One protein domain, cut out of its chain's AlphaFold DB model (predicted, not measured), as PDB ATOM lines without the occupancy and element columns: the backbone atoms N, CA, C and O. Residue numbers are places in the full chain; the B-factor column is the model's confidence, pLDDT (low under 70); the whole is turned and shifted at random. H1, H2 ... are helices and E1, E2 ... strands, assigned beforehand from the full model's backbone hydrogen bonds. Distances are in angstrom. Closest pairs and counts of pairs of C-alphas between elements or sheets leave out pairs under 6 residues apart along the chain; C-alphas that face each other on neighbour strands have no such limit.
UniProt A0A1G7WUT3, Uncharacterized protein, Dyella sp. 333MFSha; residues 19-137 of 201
ATOM      1  N   TYR A  19     -44.218  67.206  29.758       82.75
ATOM      2  CA  TYR A  19     -43.583  65.887  29.750       82.75
ATOM      3  C   TYR A  19     -43.023  65.505  31.126       82.75
ATOM      4  O   TYR A  19     -43.327  64.446  31.658       82.75
ATOM      5  N   GLN A  20     -42.279  66.403  31.776       82.19
ATOM      6  CA  GLN A  20     -41.778  66.127  33.129       82.19
ATOM      7  C   GLN A  20     -42.916  66.008  34.154       82.19
ATOM      8  O   GLN A  20     -42.846  65.208  35.084       82.19
ATOM      9  N   ALA A  21     -43.972  66.812  34.006       83.19
ATOM     10  CA  ALA A  21     -45.129  66.739  34.886       83.19
ATOM     11  C   ALA A  21     -45.935  65.448  34.678       83.19
ATOM     12  O   ALA A  21     -46.479  64.928  35.654       83.19
ATOM     13  N   SER A  22     -46.024  64.925  33.448       82.62
ATOM     14  CA  SER A  22     -46.782  63.701  33.172       82.62
ATOM     15  C   SER A  22     -46.201  62.505  33.913       82.62
ATOM     16  O   SER A  22     -46.982  61.784  34.523       82.62
ATOM     17  N   GLU A  23     -44.872  62.368  33.997       82.81
ATOM     18  CA  GLU A  23     -44.238  61.281  34.764       82.81
ATOM     19  C   GLU A  23     -44.672  61.273  36.240       82.81
ATOM     20  O   GLU A  23     -44.883  60.216  36.845       82.81
ATOM     21  N   TRP A  24     -44.840  62.456  36.839       86.50
ATOM     22  CA  TRP A  24     -45.314  62.565  38.217       86.50
ATOM     23  C   TRP A  24     -46.782  62.149  38.347       86.50
ATOM     24  O   TRP A  24     -47.122  61.348  39.222       86.50
ATOM     25  N   TRP A  25     -47.651  62.646  37.463       86.56
ATOM     26  CA  TRP A  25     -49.075  62.292  37.454       86.56
ATOM     27  C   TRP A  25     -49.303  60.801  37.181       86.56
ATOM     28  O   TRP A  25     -50.168  60.182  37.805       86.56
ATOM     29  N   GLU A  26     -48.483  60.215  36.314       88.56
ATOM     30  CA  GLU A  26     -48.495  58.796  35.963       88.56
ATOM     31  C   GLU A  26     -48.243  57.893  37.169       88.56
ATOM     32  O   GLU A  26     -48.879  56.844  37.310       88.56
ATOM     33  N   ARG A  27     -47.366  58.319  38.081       90.69
ATOM     34  CA  ARG A  27     -47.091  57.611  39.339       90.69
ATOM     35  C   ARG A  27     -48.093  57.943  40.438       90.69
ATOM     36  O   ARG A  27     -48.414  57.073  41.249       90.69
ATOM     37  N   ALA A  28     -48.565  59.187  40.502       89.25
ATOM     38  CA  ALA A  28     -49.493  59.648  41.535       89.25
ATOM     39  C   ALA A  28     -50.865  58.968  41.424       89.25
ATOM     40  O   ALA A  28     -51.466  58.629  42.443       89.25
ATOM     41  N   TYR A  29     -51.332  58.723  40.198       91.75
ATOM     42  CA  TYR A  29     -52.615  58.068  39.920       91.75
ATOM     43  C   TYR A  29     -52.493  56.581  39.574       91.75
ATOM     44  O   TYR A  29     -53.425  55.985  39.036       91.75
ATOM     45  N   ALA A  30     -51.350  55.972  39.876       95.50
ATOM     46  CA  ALA A  30     -51.105  54.578  39.563       95.50
ATOM     47  C   ALA A  30     -52.047  53.625  40.317       95.50
ATOM     48  O   ALA A  30     -52.395  53.837  41.482       95.50
ATOM     49  N   THR A  31     -52.399  52.521  39.666       95.44
ATOM     50  CA  THR A  31     -53.270  51.486  40.232       95.44
ATOM     51  C   THR A  31     -52.427  50.369  40.830       95.44
ATOM     52  O   THR A  31     -51.570  49.804  40.151       95.44
ATOM     53  N   TYR A  32     -52.683  50.028  42.092       96.56
ATOM     54  CA  TYR A  32     -52.064  48.876  42.750       96.56
ATOM     55  C   TYR A  32     -52.461  47.562  42.062       96.56
ATOM     56  O   TYR A  32     -53.630  47.362  41.729       96.56
ATOM     57  N   ILE A  33     -51.495  46.661  41.888       95.62
ATOM     58  CA  ILE A  33     -51.688  45.359  41.239       95.62
ATOM     59  C   ILE A  33     -51.471  44.215  42.226       95.62
ATOM     60  O   ILE A  33     -52.329  43.349  42.378       95.62
ATOM     61  N   SER A  34     -50.314  44.185  42.879       95.12
ATOM     62  CA  SER A  34     -49.914  43.070  43.734       95.12
ATOM     63  C   SER A  34     -48.800  43.475  44.686       95.12
ATOM     64  O   SER A  34     -48.182  44.528  44.527       95.12
ATOM     65  N   SER A  35     -48.528  42.612  45.657       96.38
ATOM     66  CA  SER A  35     -47.456  42.783  46.625       96.38
ATOM     67  C   SER A  35     -46.691  41.476  46.781       96.38
ATOM     68  O   SER A  35     -47.276  40.393  46.683       96.38
ATOM     69  N   GLN A  36     -45.389  41.580  47.016       95.44
ATOM     70  CA  GLN A  36     -44.515  40.463  47.343       95.44
ATOM     71  C   GLN A  36     -43.614  40.850  48.511       95.44
ATOM     72  O   GLN A  36     -42.976  41.900  48.488       95.44
ATOM     73  N   THR A  37     -43.529  39.988  49.516       97.00
ATOM     74  CA  THR A  37     -42.600  40.156  50.637       97.00
ATOM     75  C   THR A  37     -41.297  39.420  50.347       97.00
ATOM     76  O   THR A  37     -41.316  38.346  49.740       97.00
ATOM     77  N   SER A  38     -40.171  39.988  50.774       95.88
ATOM     78  CA  SER A  38     -38.861  39.365  50.648       95.88
ATOM     79  C   SER A  38     -38.788  38.048  51.437       95.88
ATOM     80  O   SER A  38     -39.494  37.898  52.438       95.88
ATOM     81  N   PRO A  39     -37.937  37.085  51.037       96.31
ATOM     82  CA  PRO A  39     -37.816  35.793  51.720       96.31
ATOM     83  C   PRO A  39     -37.438  35.906  53.201       96.31
ATOM     84  O   PRO A  39     -37.856  35.089  54.015       96.31
ATOM     85  N   ASP A  40     -36.674  36.938  53.552       96.00
ATOM     86  CA  ASP A  40     -36.304  37.289  54.925       96.00
ATOM     87  C   ASP A  40     -37.412  38.015  55.707       96.00
ATOM     88  O   ASP A  40     -37.292  38.214  56.912       96.00
ATOM     89  N   GLY A  41     -38.494  38.424  55.040       96.56
ATOM     90  CA  GLY A  41     -39.635  39.096  55.657       96.56
ATOM     91  C   GLY A  41     -39.450  40.591  55.928       96.56
ATOM     92  O   GLY A  41     -40.395  41.221  56.398       96.56
ATOM     93  N   CYS A  42     -38.280  41.176  55.651       96.62
ATOM     94  CA  CYS A  42     -37.995  42.559  56.032       96.62
ATOM     95  C   CYS A  42     -38.539  43.594  55.038       96.62
ATOM     96  O   CYS A  42     -38.913  44.694  55.446       96.62
ATOM     97  N   LEU A  43     -38.622  43.259  53.745       97.19
ATOM     98  CA  LEU A  43     -39.076  44.180  52.700       97.19
ATOM     99  C   LEU A  43     -40.387  43.723  52.065       97.19
ATOM    100  O   LEU A  43     -40.574  42.543  51.788       97.19
ATOM    101  N   ARG A  44     -41.274  44.674  51.767       97.62
ATOM    102  CA  ARG A  44     -42.465  44.481  50.935       97.62
ATOM    103  C   ARG A  44     -42.311  45.279  49.651       97.62
ATOM    104  O   ARG A  44     -41.986  46.460  49.699       97.62
ATOM    105  N   VAL A  45     -42.578  44.650  48.517       97.38
ATOM    106  CA  VAL A  45     -42.519  45.270  47.195       97.38
ATOM    107  C   VAL A  45     -43.907  45.263  46.581       97.38
ATOM    108  O   VAL A  45     -44.455  44.205  46.274       97.38
ATOM    109  N   ASP A  46     -44.457  46.453  46.372       97.44
ATOM    110  CA  ASP A  46     -45.767  46.660  45.767       97.44
ATOM    111  C   ASP A  46     -45.596  46.994  44.282       97.44
ATOM    112  O   ASP A  46     -44.769  47.824  43.905       97.44
ATOM    113  N   THR A  47     -46.375  46.336  43.424       95.38
ATOM    114  CA  THR A  47     -46.388  46.550  41.973       95.38
ATOM    115  C   THR A  47     -47.564  47.433  41.593       95.38
ATOM    116  O   THR A  47     -48.700  47.171  41.998       95.38
ATOM    117  N   TYR A  48     -47.298  48.437  40.766       95.56
ATOM    118  CA  TYR A  48     -48.280  49.399  40.292       95.56
ATOM    119  C   TYR A  48     -48.289  49.459  38.769       95.56
ATOM    120  O   TYR A  48     -47.245  49.367  38.124       95.56
ATOM    121  N   LYS A  49     -49.478  49.663  38.202       93.56
ATOM    122  CA  LYS A  49     -49.658  50.066  36.808       93.56
ATOM    123  C   LYS A  49     -49.762  51.586  36.750       93.56
ATOM    124  O   LYS A  49     -50.637  52.155  37.405       93.56
ATOM    125  N   ALA A  50     -48.884  52.231  35.988       92.31
ATOM    126  CA  ALA A  50     -48.863  53.683  35.849       92.31
ATOM    127  C   ALA A  50     -50.113  54.203  35.115       92.31
ATOM    128  O   ALA A  50     -50.676  53.530  34.245       92.31
ATOM    129  N   PHE A  51     -50.545  55.414  35.465       88.62
ATOM    130  CA  PHE A  51     -51.664  56.107  34.829       88.62
ATOM    131  C   PHE A  51     -51.175  56.968  33.661       88.62
ATOM    132  O   PHE A  51     -50.954  58.160  33.823       88.62
ATOM    133  N   TRP A  52     -50.982  56.357  32.492       83.94
ATOM    134  CA  TRP A  52     -50.474  57.030  31.287       83.94
ATOM    135  C   TRP A  52     -51.274  58.286  30.924       83.94
ATOM    136  O   TRP A  52     -52.459  58.195  30.595       83.94
ATOM    137  N   VAL A  53     -50.622  59.452  30.964       82.94
ATOM    138  CA  VAL A  53     -51.248  60.724  30.569       82.94
ATOM    139  C   VAL A  53     -50.961  61.020  29.100       82.94
ATOM    140  O   VAL A  53     -51.850  61.472  28.375       82.94
ATOM    141  N   LEU A  54     -49.733  60.754  28.643       83.00
ATOM    142  CA  LEU A  54     -49.334  60.935  27.246       83.00
ATOM    143  C   LEU A  54     -49.401  59.606  26.470       83.00
ATOM    144  O   LEU A  54     -49.251  58.539  27.058       83.00
ATOM    145  N   PRO A  55     -49.599  59.632  25.139       83.44
ATOM    146  CA  PRO A  55     -49.496  58.433  24.307       83.44
ATOM    147  C   PRO A  55     -48.161  57.682  24.469       83.44
ATOM    148  O   PRO A  55     -47.108  58.304  24.603       83.44
ATOM    149  N   SER A  56     -48.182  56.347  24.379       82.19
ATOM    150  CA  SER A  56     -47.008  55.487  24.613       82.19
ATOM    151  C   SER A  56     -45.795  55.804  23.751       82.19
ATOM    152  O   SER A  56     -44.687  55.831  24.271       82.19
ATOM    153  N   PHE A  57     -45.994  56.151  22.481       82.50
ATOM    154  CA  PHE A  57     -44.900  56.504  21.575       82.50
ATOM    155  C   PHE A  57     -44.096  57.752  22.001       82.50
ATOM    156  O   PHE A  57     -42.992  57.965  21.496       82.50
ATOM    157  N   LEU A  58     -44.632  58.586  22.906       84.00
ATOM    158  CA  LEU A  58     -43.926  59.740  23.481       84.00
ATOM    159  C   LEU A  58     -43.036  59.367  24.674       84.00
ATOM    160  O   LEU A  58     -42.265  60.205  25.137       84.00
ATOM    161  N   HIS A  59     -43.093  58.124  25.142       83.44
ATOM    162  CA  HIS A  59     -42.276  57.630  26.240       83.44
ATOM    163  C   HIS A  59     -41.163  56.730  25.721       83.44
ATOM    164  O   HIS A  59     -41.384  55.836  24.905       83.44
ATOM    165  N   ARG A  60     -39.946  56.945  26.224       83.62
ATOM    166  CA  ARG A  60     -38.827  56.037  25.964       83.62
ATOM    167  C   ARG A  60     -38.967  54.829  26.867       83.62
ATOM    168  O   ARG A  60     -38.999  55.008  28.078       83.62
ATOM    169  N   ILE A  61     -39.009  53.633  26.293       84.56
ATOM    170  CA  ILE A  61     -38.941  52.390  27.066       84.56
ATOM    171  C   ILE A  61     -37.540  52.323  27.678       84.56
ATOM    172  O   ILE A  61     -36.588  52.311  26.904       84.56
ATOM    173  N   PRO A  62     -37.370  52.352  29.011       83.25
ATOM    174  CA  PRO A  62     -36.053  52.177  29.597       83.25
ATOM    175  C   PRO A  62     -35.606  50.721  29.467       83.25
ATOM    176  O   PRO A  62     -36.415  49.800  29.564       83.25
ATOM    177  N   ASP A  63     -34.300  50.537  29.326       82.81
ATOM    178  CA  ASP A  63     -33.630  49.240  29.336       82.81
ATOM    179  C   ASP A  63     -32.661  49.205  30.532       82.81
ATOM    180  O   ASP A  63     -31.991  50.215  30.789       82.81
ATOM    181  N   PRO A  64     -32.616  48.107  31.314       78.75
ATOM    182  CA  PRO A  64     -31.616  47.926  32.366       78.75
ATOM    183  C   PRO A  64     -30.170  48.000  31.858       78.75
ATOM    184  O   PRO A  64     -29.282  48.387  32.619       78.75
ATOM    185  N   ASP A  65     -29.934  47.634  30.596       80.31
ATOM    186  CA  ASP A  65     -28.656  47.788  29.915       80.31
ATOM    187  C   ASP A  65     -28.555  49.194  29.289       80.31
ATOM    188  O   ASP A  65     -29.292  49.518  28.350       80.31
ATOM    189  N   PRO A  66     -27.635  50.053  29.764       70.38
ATOM    190  CA  PRO A  66     -27.469  51.395  29.217       70.38
ATOM    191  C   PRO A  66     -26.951  51.410  27.768       70.38
ATOM    192  O   PRO A  66     -27.026  52.459  27.122       70.38
ATOM    193  N   GLU A  67     -26.408  50.300  27.255       79.06
ATOM    194  CA  GLU A  67     -25.943  50.182  25.866       79.06
ATOM    195  C   GLU A  67     -27.099  49.969  24.878       79.06
ATOM    196  O   GLU A  67     -26.984  50.320  23.696       79.06
ATOM    197  N   ASN A  68     -28.246  49.479  25.355       75.19
ATOM    198  CA  ASN A  68     -29.443  49.346  24.539       75.19
ATOM    199  C   ASN A  68     -30.101  50.716  24.335       75.19
ATOM    200  O   ASN A  68     -30.503  51.418  25.266       75.19
ATOM    201  N   ARG A  69     -30.198  51.136  23.066       59.62
ATOM    202  CA  ARG A  69     -30.788  52.433  22.714       59.62
ATOM    203  C   ARG A  69     -32.293  52.434  22.968       59.62
ATOM    204  O   ARG A  69     -33.060  51.749  22.295       59.62
ATOM    205  N   ASN A  70     -32.693  53.318  23.874       69.69
ATOM    206  CA  ASN A  70     -34.080  53.605  24.221       69.69
ATOM    207  C   ASN A  70     -34.633  54.711  23.314       69.69
ATOM    208  O   ASN A  70     -34.613  55.897  23.664       69.69
ATOM    209  N   ASP A  71     -35.081  54.326  22.121       70.00
ATOM    210  CA  ASP A  71     -35.642  55.258  21.142       70.00
ATOM    211  C   ASP A  71     -37.139  55.537  21.397       70.00
ATOM    212  O   ASP A  71     -37.887  54.696  21.899       70.00
ATOM    213  N   LEU A  72     -37.579  56.750  21.046       78.25
ATOM    214  CA  LEU A  72     -39.000  57.126  21.013       78.25
ATOM    215  C   LEU A  72     -39.727  56.404  19.870       78.25
ATOM    216  O   LEU A  72     -39.105  55.978  18.897       78.25
ATOM    217  N   GLY A  73     -41.057  56.347  19.935       75.62
ATOM    218  CA  GLY A  73     -41.876  55.828  18.835       75.62
ATOM    219  C   GLY A  73     -42.275  54.358  18.951       75.62
ATOM    220  O   GLY A  73     -43.013  53.880  18.094       75.62
ATOM    221  N   ARG A  74     -41.819  53.643  19.987       77.38
ATOM    222  CA  ARG A  74     -42.307  52.292  20.298       77.38
ATOM    223  C   ARG A  74     -43.514  52.376  21.224       77.38
ATOM    224  O   ARG A  74     -43.515  53.148  22.182       77.38
ATOM    225  N   ASP A  75     -44.527  51.575  20.928       78.56
ATOM    226  CA  ASP A  75     -45.652  51.400  21.834       78.56
ATOM    227  C   ASP A  75     -45.239  50.516  23.010       78.56
ATOM    228  O   ASP A  75     -44.461  49.578  22.855       78.56
ATOM    229  N   TRP A  76     -45.763  50.863  24.181       85.19
ATOM    230  CA  TRP A  76     -45.582  50.106  25.410       85.19
ATOM    231  C   TRP A  76     -46.703  49.077  25.539       85.19
ATOM    232  O   TRP A  76     -47.873  49.445  25.389       85.19
ATOM    233  N   ASP A  77     -46.373  47.838  25.897       81.38
ATOM    234  CA  ASP A  77     -47.375  46.804  26.190       81.38
ATOM    235  C   ASP A  77     -48.018  47.029  27.565       81.38
ATOM    236  O   ASP A  77     -49.221  46.820  27.765       81.38
ATOM    237  N   GLY A  78     -47.241  47.527  28.527       86.06
ATOM    238  CA  GLY A  78     -47.795  48.059  29.760       86.06
ATOM    239  C   GLY A  78     -46.770  48.778  30.619       86.06
ATOM    240  O   GLY A  78     -45.701  48.253  30.896       86.06
ATOM    241  N   ALA A  79     -47.136  49.965  31.095       89.94
ATOM    242  CA  ALA A  79     -46.305  50.771  31.974       89.94
ATOM    243  C   ALA A  79     -46.478  50.361  33.445       89.94
ATOM    244  O   ALA A  79     -47.551  50.545  34.034       89.94
ATOM    245  N   PHE A  80     -45.415  49.828  34.047       92.00
ATOM    246  CA  PHE A  80     -45.396  49.395  35.443       92.00
ATOM    247  C   PHE A  80     -44.232  50.008  36.204       92.00
ATOM    248  O   PHE A  80     -43.202  50.346  35.638       92.00
ATOM    249  N   PHE A  81     -44.381  50.112  37.517       93.88
ATOM    250  CA  PHE A  81     -43.268  50.368  38.422       93.88
ATOM    251  C   PHE A  81     -43.515  49.650  39.743       93.88
ATOM    252  O   PHE A  81     -44.624  49.183  40.032       93.88
ATOM    253  N   LYS A  82     -42.466  49.544  40.552       95.31
ATOM    254  CA  LYS A  82     -42.519  48.896  41.860       95.31
ATOM    255  C   LYS A  82     -42.030  49.842  42.941       95.31
ATOM    256  O   LYS A  82     -41.134  50.640  42.690       95.31
ATOM    257  N   ARG A  83     -42.621  49.741  44.130       97.50
ATOM    258  CA  ARG A  83     -42.217  50.474  45.336       97.50
ATOM    259  C   ARG A  83     -41.838  49.497  46.427       97.50
ATOM    260  O   ARG A  83     -42.566  48.536  46.658       97.50
ATOM    261  N   ALA A  84     -40.738  49.768  47.109       97.81
ATOM    262  CA  ALA A  84     -40.275  48.981  48.233       97.81
ATOM    263  C   ALA A  84     -40.534  49.711  49.550       97.81
ATOM    264  O   ALA A  84     -40.285  50.914  49.676       97.81
ATOM    265  N   TYR A  85     -40.984  48.947  50.537       97.88
ATOM    266  CA  TYR A  85     -41.250  49.406  51.886       97.88
ATOM    267  C   TYR A  85     -40.587  48.475  52.891       97.88
ATOM    268  O   TYR A  85     -40.546  47.261  52.679       97.88
ATOM    269  N   GLU A  86     -40.116  49.018  54.007       97.19
ATOM    270  CA  GLU A  86     -39.760  48.180  55.147       97.19
ATOM    271  C   GLU A  86     -41.037  47.674  55.832       97.19
ATOM    272  O   GLU A  86     -41.941  48.447  56.142       97.19
ATOM    273  N   VAL A  87     -41.114  46.371  56.101       97.38
ATOM    274  CA  VAL A  87     -42.304  45.737  56.685       97.38
ATOM    275  C   VAL A  87     -42.556  46.202  58.118       97.38
ATOM    276  O   VAL A  87     -43.707  46.431  58.486       97.38
ATOM    277  N   SER A  88     -41.507  46.349  58.931       95.94
ATOM    278  CA  SER A  88     -41.635  46.698  60.353       95.94
ATOM    279  C   SER A  88     -42.149  48.113  60.592       95.94
ATOM    280  O   SER A  88     -42.888  48.337  61.548       95.94
ATOM    281  N   THR A  89     -41.750  49.064  59.751       96.94
ATOM    282  CA  THR A  89     -42.056  50.493  59.926       96.94
ATOM    283  C   THR A  89     -43.080  51.010  58.924       96.94
ATOM    284  O   THR A  89     -43.774  51.981  59.208       96.94
ATOM    285  N   GLY A  90     -43.214  50.360  57.766       96.69
ATOM    286  CA  GLY A  90     -43.987  50.869  56.634       96.69
ATOM    287  C   GLY A  90     -43.269  51.972  55.852       96.69
ATOM    288  O   GLY A  90     -43.873  52.561  54.954       96.69
ATOM    289  N   ASP A  91     -42.005  52.258  56.171       97.50
ATOM    290  CA  ASP A  91     -41.242  53.320  55.524       97.50
ATOM    291  C   ASP A  91     -40.994  53.005  54.053       97.50
ATOM    292  O   ASP A  91     -40.592  51.897  53.699       97.50
ATOM    293  N   PHE A  92     -41.184  54.007  53.196       97.00
ATOM    294  CA  PHE A  92     -40.811  53.933  51.789       97.00
ATOM    295  C   PHE A  92     -39.287  53.967  51.641       97.00
ATOM    296  O   PHE A  92     -38.636  54.885  52.137       97.00
ATOM    297  N   LEU A  93     -38.730  52.976  50.943       96.69
ATOM    298  CA  LEU A  93     -37.283  52.825  50.766       96.69
ATOM    299  C   LEU A  93     -36.805  53.152  49.353       96.69
ATOM    300  O   LEU A  93     -35.638  53.481  49.164       96.69
ATOM    301  N   GLY A  94     -37.685  53.053  48.361       96.06
ATOM    302  CA  GLY A  94     -37.330  53.334  46.979       96.06
ATOM    303  C   GLY A  94     -38.336  52.777  45.986       96.06
ATOM    304  O   GLY A  94     -39.264  52.046  46.340       96.06
ATOM    305  N   GLU A  95     -38.164  53.152  44.726       96.06
ATOM    306  CA  GLU A  95     -39.009  52.704  43.630       96.06
ATOM    307  C   GLU A  95     -38.211  52.555  42.341       96.06
ATOM    308  O   GLU A  95     -37.166  53.178  42.166       96.06
ATOM    309  N   THR A  96     -38.711  51.729  41.426       93.44
ATOM    310  CA  THR A  96     -38.115  51.598  40.096       93.44
ATOM    311  C   THR A  96     -38.472  52.792  39.207       93.44
ATOM    312  O   THR A  96     -39.446  53.529  39.430       93.44
ATOM    313  N   VAL A  97     -37.749  52.921  38.093       90.44
ATOM    314  CA  VAL A  97     -38.275  53.617  36.909       90.44
ATOM    315  C   VAL A  97     -39.597  52.976  36.455       90.44
ATOM    316  O   VAL A  97     -39.909  51.845  36.843       90.44
ATOM    317  N   VAL A  98     -40.390  53.698  35.661       89.88
ATOM    318  CA  VAL A  98     -41.518  53.072  34.964       89.88
ATOM    319  C   VAL A  98     -40.936  52.269  33.813       89.88
ATOM    320  O   VAL A  98     -40.173  52.820  33.033       89.88
ATOM    321  N   PHE A  99     -41.257  50.986  33.721       87.69
ATOM    322  CA  PHE A  99     -40.719  50.067  32.723       87.69
ATOM    323  C   PHE A  99     -41.838  49.310  32.012       87.69
ATOM    324  O   PHE A  99     -42.955  49.199  32.532       87.69
ATOM    325  N   ASP A 100     -41.534  48.809  30.815       86.56
ATOM    326  CA  ASP A 100     -42.464  47.971  30.070       86.56
ATOM    327  C   ASP A 100     -42.368  46.519  30.549       86.56
ATOM    328  O   ASP A 100     -41.291  45.915  30.547       86.56
ATOM    329  N   ALA A 101     -43.495  45.943  30.967       75.94
ATOM    330  CA  ALA A 101     -43.533  44.568  31.458       75.94
ATOM    331  C   ALA A 101     -43.124  43.534  30.399       75.94
ATOM    332  O   ALA A 101     -42.662  42.463  30.787       75.94
ATOM    333  N   SER A 102     -43.265  43.827  29.100       73.81
ATOM    334  CA  SER A 102     -42.840  42.908  28.034       73.81
ATOM    335  C   SER A 102     -41.337  42.955  27.751       73.81
ATOM    336  O   SER A 102     -40.759  41.943  27.357       73.81
ATOM    337  N   ALA A 103     -40.697  44.104  27.982       61.00
ATOM    338  CA  ALA A 103     -39.258  44.291  27.794       61.00
ATOM    339  C   ALA A 103     -38.439  43.832  29.008       61.00
ATOM    340  O   ALA A 103     -37.264  43.493  28.887       61.00
ATOM    341  N   SER A 104     -39.047  43.832  30.193       60.09
ATOM    342  CA  SER A 104     -38.332  43.605  31.443       60.09
ATOM    343  C   SER A 104     -38.354  42.136  31.887       60.09
ATOM    344  O   SER A 104     -39.387  41.465  31.854       60.09
ATOM    345  N   PHE A 105     -37.216  41.629  32.364       62.50
ATOM    346  CA  PHE A 105     -37.137  40.305  32.982       62.50
ATOM    347  C   PHE A 105     -38.037  40.267  34.221       62.50
ATOM    348  O   PHE A 105     -37.888  41.110  35.093       62.50
ATOM    349  N   ASN A 106     -38.942  39.297  34.364       67.19
ATOM    350  CA  ASN A 106     -39.768  39.166  35.575       67.19
ATOM    351  C   ASN A 106     -38.966  38.573  36.757       67.19
ATOM    352  O   ASN A 106     -39.312  37.521  37.290       67.19
ATOM    353  N   MET A 107     -37.852  39.212  37.119       81.12
ATOM    354  CA  MET A 107     -36.909  38.751  38.139       81.12
ATOM    355  C   MET A 107     -36.856  39.723  39.317       81.12
ATOM    356  O   MET A 107     -36.902  40.942  39.141       81.12
ATOM    357  N   MET A 108     -36.734  39.165  40.520       90.94
ATOM    358  CA  MET A 108     -36.547  39.910  41.761       90.94
ATOM    359  C   MET A 108     -35.248  39.471  42.424       90.94
ATOM    360  O   MET A 108     -35.103  38.309  42.799       90.94
ATOM    361  N   PHE A 109     -34.320  40.407  42.596       92.69
ATOM    362  CA  PHE A 109     -33.075  40.193  43.319       92.69
ATOM    363  C   PHE A 109     -33.139  40.975  44.626       92.69
ATOM    364  O   PHE A 109     -33.019  42.193  44.655       92.69
ATOM    365  N   TRP A 110     -33.369  40.255  45.716       94.94
ATOM    366  CA  TRP A 110     -33.496  40.752  47.079       94.94
ATOM    367  C   TRP A 110     -32.183  41.218  47.705       94.94
ATOM    368  O   TRP A 110     -32.242  41.925  48.713       94.94
ATOM    369  N   ASN A 111     -31.036  40.815  47.152       94.75
ATOM    370  CA  ASN A 111     -29.732  41.366  47.496       94.75
ATOM    371  C   ASN A 111     -28.702  41.149  46.372       94.75
ATOM    372  O   ASN A 111     -28.434  40.005  46.015       94.75
ATOM    373  N   ASP A 112     -28.081  42.229  45.897       90.50
ATOM    374  CA  ASP A 112     -26.940  42.207  44.958       90.50
ATOM    375  C   ASP A 112     -25.675  42.887  45.532       90.50
ATOM    376  O   ASP A 112     -24.619  42.959  44.904       90.50
ATOM    377  N   SER A 113     -25.754  43.380  46.771       90.19
ATOM    378  CA  SER A 113     -24.607  43.984  47.444       90.19
ATOM    379  C   SER A 113     -23.597  42.920  47.880       90.19
ATOM    380  O   SER A 113     -23.956  41.910  48.490       90.19
ATOM    381  N   LYS A 114     -22.310  43.200  47.640       88.06
ATOM    382  CA  LYS A 114     -21.167  42.458  48.215       88.06
ATOM    383  C   LYS A 114     -20.633  43.098  49.497       88.06
ATOM    384  O   LYS A 114     -19.735  42.554  50.137       88.06
ATOM    385  N   GLU A 115     -21.148  44.269  49.850       90.25
ATOM    386  CA  GLU A 115     -20.716  45.047  51.002       90.25
ATOM    387  C   GLU A 115     -21.539  44.653  52.232       90.25
ATOM    388  O   GLU A 115     -22.771  44.620  52.195       90.25
ATOM    389  N   ALA A 116     -20.855  44.351  53.339       88.50
ATOM    390  CA  ALA A 116     -21.512  44.017  54.595       88.50
ATOM    391  C   ALA A 116     -22.296  45.221  55.136       88.50
ATOM    392  O   ALA A 116     -21.773  46.334  55.173       88.50
ATOM    393  N   GLY A 117     -23.529  44.989  55.595       92.44
ATOM    394  CA  GLY A 117     -24.391  46.063  56.096       92.44
ATOM    395  C   GLY A 117     -25.029  46.918  55.003       92.44
ATOM    396  O   GLY A 117     -25.605  47.949  55.324       92.44
ATOM    397  N   ARG A 118     -24.950  46.508  53.732       95.12
ATOM    398  CA  ARG A 118     -25.621  47.162  52.605       95.12
ATOM    399  C   ARG A 118     -26.455  46.148  51.838       95.12
ATOM    400  O   ARG A 118     -26.009  45.026  51.609       95.12
ATOM    401  N   ARG A 119     -27.644  46.558  51.413       95.12
ATOM    402  CA  ARG A 119     -28.588  45.767  50.630       95.12
ATOM    403  C   ARG A 119     -28.989  46.538  49.384       95.12
ATOM    404  O   ARG A 119     -29.508  47.649  49.474       95.12
ATOM    405  N   ILE A 120     -28.776  45.908  48.233       96.00
ATOM    406  CA  ILE A 120     -29.228  46.415  46.936       96.00
ATOM    407  C   ILE A 120     -30.324  45.490  46.429       96.00
ATOM    408  O   ILE A 120     -30.089  44.293  46.280       96.00
ATOM    409  N   VAL A 121     -31.511  46.037  46.176       95.75
ATOM    410  CA  VAL A 121     -32.642  45.289  45.615       95.75
ATOM    411  C   VAL A 121     -32.839  45.707  44.170       95.75
ATOM    412  O   VAL A 121     -33.047  46.893  43.894       95.75
ATOM    413  N   LEU A 122     -32.827  44.730  43.264       94.00
ATOM    414  CA  LEU A 122     -33.180  44.936  41.867       94.00
ATOM    415  C   LEU A 122     -34.516  44.282  41.559       94.00
ATOM    416  O   LEU A 122     -34.772  43.127  41.901       94.00
ATOM    417  N   ALA A 123     -35.348  45.029  40.855       92.25
ATOM    418  CA  ALA A 123     -36.632  44.586  40.375       92.25
ATOM    419  C   ALA A 123     -36.663  44.743  38.863       92.25
ATOM    420  O   ALA A 123     -36.492  45.839  38.335       92.25
ATOM    421  N   ASN A 124     -36.875  43.632  38.167       88.50
ATOM    422  CA  ASN A 124     -36.934  43.601  36.716       88.50
ATOM    423  C   ASN A 124     -35.670  44.148  36.023       88.50
ATOM    424  O   ASN A 124     -35.743  44.769  34.967       88.50
ATOM    425  N   GLY A 125     -34.507  43.931  36.646       87.81
ATOM    426  CA  GLY A 125     -33.215  44.462  36.200       87.81
ATOM    427  C   GLY A 125     -32.944  45.908  36.626       87.81
ATOM    428  O   GLY A 125     -31.806  46.353  36.557       87.81
ATOM    429  N   PHE A 126     -33.944  46.633  37.135       90.25
ATOM    430  CA  PHE A 126     -33.770  48.006  37.596       90.25
ATOM    431  C   PHE A 126     -33.419  48.058  39.086       90.25
ATOM    432  O   PHE A 126     -34.083  47.393  39.889       90.25
ATOM    433  N   PRO A 127     -32.432  48.874  39.496       91.38
ATOM    434  CA  PRO A 127     -32.193  49.136  40.907       91.38
ATOM    435  C   PRO A 127     -33.415  49.842  41.507       91.38
ATOM    436  O   PRO A 127     -33.938  50.801  40.939       91.38
ATOM    437  N   MET A 128     -33.880  49.344  42.648       94.00
ATOM    438  CA  MET A 128     -35.062  49.857  43.346       94.00
ATOM    439  C   MET A 128     -34.721  50.369  44.743       94.00
ATOM    440  O   MET A 128     -35.279  51.370  45.180       94.00
ATOM    441  N   VAL A 129     -33.831  49.671  45.452       95.88
ATOM    442  CA  VAL A 129     -33.413  50.020  46.813       95.88
ATOM    443  C   VAL A 129     -31.902  49.904  46.916       95.88
ATOM    444  O   VAL A 129     -31.337  48.910  46.468       95.88
ATOM    445  N   ASP A 130     -31.281  50.887  47.556       96.00
ATOM    446  CA  ASP A 130     -29.907  50.843  48.052       96.00
ATOM    447  C   ASP A 130     -29.931  51.376  49.488       96.00
ATOM    448  O   ASP A 130     -30.229  52.550  49.719       96.00
ATOM    449  N   THR A 131     -29.762  50.489  50.468       94.62
ATOM    450  CA  THR A 131     -30.004  50.814  51.877       94.62
ATOM    451  C   THR A 131     -29.143  49.977  52.817       94.62
ATOM    452  O   THR A 131     -28.737  48.865  52.487       94.62
ATOM    453  N   ASP A 132     -28.886  50.494  54.013       94.88
ATOM    454  CA  ASP A 132     -28.336  49.753  55.153       94.88
ATOM    455  C   ASP A 132     -29.430  49.101  56.024       94.88
ATOM    456  O   ASP A 132     -29.154  48.278  56.903       94.88
ATOM    457  N   ARG A 133     -30.698  49.426  55.762       93.81
ATOM    458  CA  ARG A 133     -31.858  48.812  56.410       93.81
ATOM    459  C   ARG A 133     -32.033  47.379  55.923       93.81
ATOM    460  O   ARG A 133     -31.760  47.058  54.769       93.81
ATOM    461  N   CYS A 134     -32.508  46.495  56.800       92.81
ATOM    462  CA  CYS A 134     -32.669  45.074  56.466       92.81
ATOM    463  C   CYS A 134     -31.383  44.419  55.911       92.81
ATOM    464  O   CYS A 134     -31.465  43.506  55.084       92.81
ATOM    465  N   ALA A 135     -30.210  44.915  56.321       95.00
ATOM    466  CA  ALA A 135     -28.896  44.457  55.871       95.00
ATOM    467  C   ALA A 135     -28.034  43.919  57.027       95.00
ATOM    468  O   ALA A 135     -26.818  43.757  56.893       95.00
ATOM    469  N   ASP A 136     -28.647  43.635  58.182       94.06
ATOM    470  CA  ASP A 136     -27.954  42.967  59.275       94.06
ATOM    471  C   ASP A 136     -27.607  41.516  58.905       94.06
ATOM    472  O   ASP A 136     -28.198  40.890  58.022       94.06
ATOM    473  N   LYS A 137     -26.629  40.959  59.621       93.38
ATOM    474  CA  LYS A 137     -26.076  39.639  59.322       93.38
ATOM    475  C   LYS A 137     -27.126  38.520  59.353       93.38
ATOM    476  O   LYS A 137     -27.006  37.585  58.568       93.38
TER     477      LYS A 137
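Overview. This is residues 19 to 137 of the 201 residues of an uncharacterized protein of Dyella sp. 333MFSha (UniProt A0A1G7WUT3). With little regular structure, this is a lopsided sandwich, the sheet E1 E2 E3 E4 partly faced by the hairpin E5 E6, with H1 toward one end. The printed part has 119 residues, 47 in H1 and then E1 to E6, mixed in class. It is compact, radius of gyration of the C-alphas 15.0 A, spanning 46 by 31 by 23 A.

Along the chain. E1 is residues 31 to 37, E2 43 to 49, E3 79 to 86, E4 92 to 95, E5 119 to 123. H1, residues 19 to 28, begins at C-alpha (-43.583, 65.887, 29.750); E6, 126 to 131, ends at (-30.004, 50.814, 51.877).

Arrangement. The meander E1 E2 E3 E4, antiparallel neighbours in turn, has N 46 and O 83 2.8 A apart. C-alphas 95 and 128, the closest of E4 and E6, are 4.9 A apart. H1, with 5 of 6 O i to N i+4 pairs within hydrogen-bond range, only grazes the sheet.

Size, cuts and confidence. The printed part has no cut; links E2 to E3 and E4 to E5 are long. pLDDT is under 70 at residues 69 to 70 and 103 to 106.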